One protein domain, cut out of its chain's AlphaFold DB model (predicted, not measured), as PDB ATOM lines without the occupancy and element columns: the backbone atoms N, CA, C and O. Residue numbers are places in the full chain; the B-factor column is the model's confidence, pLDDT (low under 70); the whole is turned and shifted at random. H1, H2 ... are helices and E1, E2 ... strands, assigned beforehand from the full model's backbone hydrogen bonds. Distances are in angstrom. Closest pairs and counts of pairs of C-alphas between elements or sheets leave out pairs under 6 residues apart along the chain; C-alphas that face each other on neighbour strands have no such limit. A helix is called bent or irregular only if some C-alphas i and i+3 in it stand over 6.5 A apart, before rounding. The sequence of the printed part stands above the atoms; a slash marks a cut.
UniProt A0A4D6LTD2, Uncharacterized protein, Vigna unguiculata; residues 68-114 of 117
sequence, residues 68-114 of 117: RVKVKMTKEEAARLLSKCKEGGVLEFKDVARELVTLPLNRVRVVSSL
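Overview. This is residues 68 to 114 of the 117 residues of an uncharacterized protein of Vigna unguiculata (UniProt A0A4D6LTD2). The printed part makes an open loop: it sets out along strand E1, passes through the helices H1 and H2, and comes back along strand E2, which lies side by side with E1 as a two-stranded ribbon. The two helices run opposite ways at a shallow tilt of 25 degrees, away from that ribbon and with few contacts between them, and residues 83 to 92 make the turn from the one helix to the other. The printed part has 47 residues, with two named helices and two named strands in the order E1, H1, H2, E2; the sheet's order is E1 - E2, antiparallel, and the class is mixed, helices and strands. The whole is only just compact, close to loose, with a radius of gyration of the C-alphas of 11.3 A and spans of 29 by 25 by 16 A.

Along the chain. Find C-alpha 68 at (84.989, 91.854, 77.545), where E1 begins; it takes in residues 68 to 71 and measures 10.1 A from first to last C-alpha. Go on to C-alpha 75 at (100.092, 89.567, 62.204), where H1 begins; it holds residues 75 to 82 and is 10.4 A long. H2 holds residues 93 to 102 and is 14.4 A long; it is irregular, with C-alphas 95 and 98 at 7.5 A. E2 takes in residues 108 to 113, is 13.6 A long and ends at C-alpha 113 at (84.072, 92.086, 84.403).

Arrangement. Look first at E1 and E2, antiparallel neighbours with 168 degrees between their directions. The C-alphas of Val 69 and Val 110 face each other at 4.5 A. N 70 and O 109 are within hydrogen-bond range at 2.8 A, and so are N 109 and O 70 at 2.8 A. Next look at H1 and H2, which are close but not clearly touching; their closest C-alphas, those of Leu 81 and Val 96, are 7.1 A apart. E1 and H2 are apart, and so are H1 and E2. In H1 every O i to N i+4 pair is within hydrogen-bond range; in H2 it is 4 of 6.

Size, cuts and confidence. The two C-alphas farthest apart are those of Glu 76 and Leu 114, at 31.7 A, while the first and last printed C-alphas, those of Arg 68 and Leu 114, are 9.1 A apart. The printed part has no cut. The links from E1 to H1 and from H2 to E2 are tight, and the link from H1 to H2, 10 residues, is short. The mean pLDDT of the printed part is 89.1; look at residues 113 to 114 for the two values under 70.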
ATOM      1  N   ARG A  68      84.310  91.289  78.718       90.06
ATOM      2  CA  ARG A  68      84.989  91.854  77.545       90.06
ATOM      3  C   ARG A  68      86.487  91.673  77.701       90.06
ATOM      4  O   ARG A  68      87.069  92.125  78.687       90.06
ATOM      5  N   VAL A  69      87.113  91.054  76.708       90.94
ATOM      6  CA  VAL A  69      88.542  90.739  76.712       90.94
ATOM      7  C   VAL A  69      89.195  91.322  75.462       90.94
ATOM      8  O   VAL A  69      88.671  91.196  74.359       90.94
ATOM      9  N   LYS A  70      90.345  91.974  75.633       93.06
ATOM     10  CA  LYS A  70      91.244  92.391  74.551       93.06
ATOM     11  C   LYS A  70      92.411  91.421  74.486       93.06
ATOM     12  O   LYS A  70      93.022  91.120  75.510       93.06
ATOM     13  N   VAL A  71      92.751  90.975  73.284       93.50
ATOM     14  CA  VAL A  71      93.839  90.022  73.065       93.50
ATOM     15  C   VAL A  71      94.835  90.603  72.071       93.50
ATOM     16  O   VAL A  71      94.455  91.055  70.992       93.50
ATOM     17  N   LYS A  72      96.115  90.626  72.445       94.75
ATOM     18  CA  LYS A  72      97.205  91.069  71.575       94.75
ATOM     19  C   LYS A  72      97.636  89.907  70.682       94.75
ATOM     20  O   LYS A  72      98.248  88.961  71.165       94.75
ATOM     21  N   MET A  73      97.343  90.004  69.390       93.31
ATOM     22  CA  MET A  73      97.705  89.006  68.376       93.31
ATOM     23  C   MET A  73      98.909  89.478  67.550       93.31
ATOM     24  O   MET A  73      99.134  90.680  67.382       93.31
ATOM     25  N   THR A  74      99.672  88.537  67.010       94.56
ATOM     26  CA  THR A  74     100.635  88.779  65.928       94.56
ATOM     27  C   THR A  74      99.919  88.919  64.581       94.56
ATOM     28  O   THR A  74      98.740  88.591  64.446       94.56
ATOM     29  N   LYS A  75     100.641  89.391  63.557       96.12
ATOM     30  CA  LYS A  75     100.092  89.567  62.204       96.12
ATOM     31  C   LYS A  75      99.536  88.259  61.627       96.12
ATOM     32  O   LYS A  75      98.472  88.269  61.018       96.12
ATOM     33  N   GLU A  76     100.234  87.145  61.835       94.25
ATOM     34  CA  GLU A  76      99.825  85.835  61.321       94.25
ATOM     35  C   GLU A  76      98.618  85.268  62.069       94.25
ATOM     36  O   GLU A  76      97.669  84.804  61.441       94.25
ATOM     37  N   GLU A  77      98.624  85.342  63.404       91.81
ATOM     38  CA  GLU A  77      97.496  84.908  64.239       91.81
ATOM     39  C   GLU A  77      96.224  85.692  63.885       91.81
ATOM     40  O   GLU A  77      95.158  85.106  63.698       91.81
ATOM     41  N   ALA A  78      96.349  87.012  63.709       92.06
ATOM     42  CA  ALA A  78      95.243  87.860  63.285       92.06
ATOM     43  C   ALA A  78      94.739  87.484  61.885       92.06
ATOM     44  O   ALA A  78      93.532  87.385  61.689       92.06
ATOM     45  N   ALA A  79      95.632  87.221  60.925       93.06
ATOM     46  CA  ALA A  79      95.234  86.807  59.580       93.06
ATOM     47  C   ALA A  79      94.451  85.481  59.586       93.06
ATOM     48  O   ALA A  79      93.426  85.378  58.915       93.06
ATOM     49  N   ARG A  80      94.885  84.497  60.390       91.94
ATOM     50  CA  ARG A  80      94.192  83.203  60.548       91.94
ATOM     51  C   ARG A  80      92.816  83.337  61.203       91.94
ATOM     52  O   ARG A  80      91.916  82.561  60.899       91.94
ATOM     53  N   LEU A  81      92.650  84.289  62.121       90.25
ATOM     54  CA  LEU A  81      91.349  84.570  62.730       90.25
ATOM     55  C   LEU A  81      90.426  85.302  61.758       90.25
ATOM     56  O   LEU A  81      89.279  84.905  61.582       90.25
ATOM     57  N   LEU A  82      90.935  86.334  61.086       88.75
ATOM     58  CA  LEU A  82      90.160  87.137  60.144       88.75
ATOM     59  C   LEU A  82      89.743  86.349  58.899       88.75
ATOM     60  O   LEU A  82      88.697  86.645  58.331       88.75
ATOM     61  N   SER A  83      90.484  85.309  58.506       90.94
ATOM     62  CA  SER A  83      90.057  84.421  57.416       90.94
ATOM     63  C   SER A  83      88.780  83.636  57.735       90.94
ATOM     64  O   SER A  83      88.174  83.082  56.825       90.94
ATOM     65  N   LYS A  84      88.375  83.561  59.012       89.12
ATOM     66  CA  LYS A  84      87.124  82.920  59.448       89.12
ATOM     67  C   LYS A  84      85.958  83.904  59.568       89.12
ATOM     68  O   LYS A  84      84.839  83.470  59.839       89.12
ATOM     69  N   CYS A  85      86.195  85.207  59.392       90.38
ATOM     70  CA  CYS A  85      85.128  86.200  59.451       90.38
ATOM     71  C   CYS A  85      84.113  85.937  58.339       90.38
ATOM     72  O   CYS A  85      84.441  85.990  57.153       90.38
ATOM     73  N   LYS A  86      82.868  85.679  58.739       85.50
ATOM     74  CA  LYS A  86      81.732  85.607  57.822       85.50
ATOM     75  C   LYS A  86      81.287  87.017  57.432       85.50
ATOM     76  O   LYS A  86      81.757  88.023  57.975       85.50
ATOM     77  N   GLU A  87      80.356  87.083  56.492       80.19
ATOM     78  CA  GLU A  87      79.720  88.331  56.086       80.19
ATOM     79  C   GLU A  87      79.088  89.020  57.308       80.19
ATOM     80  O   GLU A  87      78.287  88.426  58.027       80.19
ATOM     81  N   GLY A  88      79.543  90.240  57.609       81.44
ATOM     82  CA  GLY A  88      79.194  90.969  58.836       81.44
ATOM     83  C   GLY A  88      80.346  91.178  59.826       81.44
ATOM     84  O   GLY A  88      80.183  91.936  60.777       81.44
ATOM     85  N   GLY A  89      81.519  90.571  59.610       85.44
ATOM     86  CA  GLY A  89      82.746  90.913  60.350       85.44
ATOM     87  C   GLY A  89      82.765  90.491  61.826       85.44
ATOM     88  O   GLY A  89      83.628  90.942  62.579       85.44
ATOM     89  N   VAL A  90      81.835  89.629  62.241       89.25
ATOM     90  CA  VAL A  90      81.752  89.080  63.600       89.25
ATOM     91  C   VAL A  90      82.254  87.638  63.599       89.25
ATOM     92  O   VAL A  90      81.861  86.838  62.752       89.25
ATOM     93  N   LEU A  91      83.114  87.310  64.566       89.75
ATOM     94  CA  LEU A  91      83.558  85.943  64.840       89.75
ATOM     95  C   LEU A  91      82.704  85.332  65.949       89.75
ATOM     96  O   LEU A  91      82.479  85.969  66.983       89.75
ATOM     97  N   GLU A  92      82.260  84.091  65.765       90.44
ATOM     98  CA  GLU A  92      81.562  83.350  66.815       90.44
ATOM     99  C   GLU A  92      82.573  82.690  67.761       90.44
ATOM    100  O   GLU A  92      83.718  82.413  67.401       90.44
ATOM    101  N   PHE A  93      82.155  82.369  68.992       88.88
ATOM    102  CA  PHE A  93      83.051  81.738  69.971       88.88
ATOM    103  C   PHE A  93      83.668  80.424  69.456       88.88
ATOM    104  O   PHE A  93      84.829  80.125  69.727       88.88
ATOM    105  N   LYS A  94      82.914  79.662  68.653       89.62
ATOM    106  CA  LYS A  94      83.377  78.413  68.025       89.62
ATOM    107  C   LYS A  94      84.573  78.631  67.094       89.62
ATOM    108  O   LYS A  94      85.428  77.751  67.004       89.62
ATOM    109  N   ASP A  95      84.650  79.794  66.454       87.38
ATOM    110  CA  ASP A  95      85.705  80.131  65.497       87.38
ATOM    111  C   ASP A  95      87.019  80.511  66.186       87.38
ATOM    112  O   ASP A  95      88.080  80.377  65.573       87.38
ATOM    113  N   VAL A  96      86.946  80.970  67.443       89.88
ATOM    114  CA  VAL A  96      88.084  81.516  68.205       89.88
ATOM    115  C   VAL A  96      88.525  80.646  69.383       89.88
ATOM    116  O   VAL A  96      89.618  80.850  69.902       89.88
ATOM    117  N   ALA A  97      87.707  79.691  69.836       90.38
ATOM    118  CA  ALA A  97      87.971  78.931  71.060       90.38
ATOM    119  C   ALA A  97      89.336  78.223  71.045       90.38
ATOM    120  O   ALA A  97      90.059  78.263  72.038       90.38
ATOM    121  N   ARG A  98      89.713  77.608  69.917       89.25
ATOM    122  CA  ARG A  98      90.992  76.888  69.793       89.25
ATOM    123  C   ARG A  98      92.175  77.847  69.855       89.25
ATOM    124  O   ARG A  98      93.114  77.608  70.608       89.25
ATOM    125  N   GLU A  99      92.105  78.943  69.108       87.38
ATOM    126  CA  GLU A  99      93.140  79.971  69.093       87.38
ATOM    127  C   GLU A  99      93.307  80.599  70.478       87.38
ATOM    128  O   GLU A  99      94.430  80.711  70.962       87.38
ATOM    129  N   LEU A 100      92.207  80.928  71.160       88.69
ATOM    130  CA  LEU A 100      92.246  81.539  72.489       88.69
ATOM    131  C   LEU A 100      92.901  80.643  73.548       88.69
ATOM    132  O   LEU A 100      93.609  81.164  74.405       88.69
ATOM    133  N   VAL A 101      92.719  79.319  73.478       88.25
ATOM    134  CA  VAL A 101      93.362  78.369  74.409       88.25
ATOM    135  C   VAL A 101      94.875  78.310  74.205       88.25
ATOM    136  O   VAL A 101      95.624  78.132  75.161       88.25
ATOM    137  N   THR A 102      95.341  78.478  72.966       89.69
ATOM    138  CA  THR A 102      96.778  78.432  72.647       89.69
ATOM    139  C   THR A 102      97.527  79.721  72.980       89.69
ATOM    140  O   THR A 102      98.757  79.746  72.930       89.69
ATOM    141  N   LEU A 103      96.816  80.803  73.308       89.31
ATOM    142  CA  LEU A 103      97.442  82.097  73.538       89.31
ATOM    143  C   LEU A 103      98.079  82.182  74.925       89.31
ATOM    144  O   LEU A 103      97.467  81.810  75.927       89.31
ATOM    145  N   PRO A 104      99.283  82.760  75.019       91.75
ATOM    146  CA  PRO A 104      99.896  83.006  76.307       91.75
ATOM    147  C   PRO A 104      99.111  84.086  77.065       91.75
ATOM    148  O   PRO A 104      98.739  85.126  76.512       91.75
ATOM    149  N   LEU A 105      98.903  83.864  78.365       91.12
ATOM    150  CA  LEU A 105      98.095  84.735  79.232       91.12
ATOM    151  C   LEU A 105      98.599  86.186  79.275       91.12
ATOM    152  O   LEU A 105      97.809  87.115  79.415       91.12
ATOM    153  N   ASN A 106      99.902  86.405  79.078       93.12
ATOM    154  CA  ASN A 106     100.503  87.743  79.038       93.12
ATOM    155  C   ASN A 106      99.991  88.629  77.880       93.12
ATOM    156  O   ASN A 106     100.190  89.846  77.905       93.12
ATOM    157  N   ARG A 107      99.327  88.047  76.872       93.19
ATOM    158  CA  ARG A 107      98.723  88.764  75.738       93.19
ATOM    159  C   ARG A 107      97.240  89.079  75.944       93.19
ATOM    160  O   ARG A 107      96.659  89.765  75.101       93.19
ATOM    161  N   VAL A 108      96.629  88.619  77.034       92.94
ATOM    162  CA  VAL A 108      95.191  88.744  77.305       92.94
ATOM    163  C   VAL A 108      94.947  89.811  78.375       92.94
ATOM    164  O   VAL A 108      95.606  89.829  79.411       92.94
ATOM    165  N   ARG A 109      94.000  90.725  78.134       93.31
ATOM    166  CA  ARG A 109      93.590  91.763  79.094       93.31
ATOM    167  C   ARG A 109      92.075  91.823  79.212       93.31
ATOM    168  O   ARG A 109      91.385  92.057  78.221       93.31
ATOM    169  N   VAL A 110      91.558  91.671  80.426       90.56
ATOM    170  CA  VAL A 110      90.134  91.878  80.716       90.56
ATOM    171  C   VAL A 110      89.861  93.382  80.762       90.56
ATOM    172  O   VAL A 110      90.578  94.129  81.422       90.56
ATOM    173  N   VAL A 111      88.860  93.836  80.009       86.94
ATOM    174  CA  VAL A 111      88.463  95.253  79.919       86.94
ATOM    175  C   VAL A 111      87.363  95.572  80.920       86.94
ATOM    176  O   VAL A 111      87.373  96.636  81.528       86.94
ATOM    177  N   SER A 112      86.411  94.657  81.083       81.44
ATOM    178  CA  SER A 112      85.340  94.781  82.063       81.44
ATOM    179  C   SER A 112      84.853  93.395  82.463       81.44
ATOM    180  O   SER A 112      84.454  92.605  81.604       81.44
ATOM    181  N   SER A 113      84.858  93.133  83.763       69.19
ATOM    182  CA  SER A 113      84.072  92.086  84.403       69.19
ATOM    183  C   SER A 113      82.910  92.785  85.099       69.19
ATOM    184  O   SER A 113      83.132  93.552  86.035       69.19
ATOM    185  N   LEU A 114      81.680  92.575  84.635       64.56
ATOM    186  CA  LEU A 114      80.495  92.986  85.391       64.56
ATOM    187  C   LEU A 114      80.278  91.982  86.526       64.56
ATOM    188  O   LEU A 114      79.322  91.230  86.496       64.56
TER     189      LEU A 114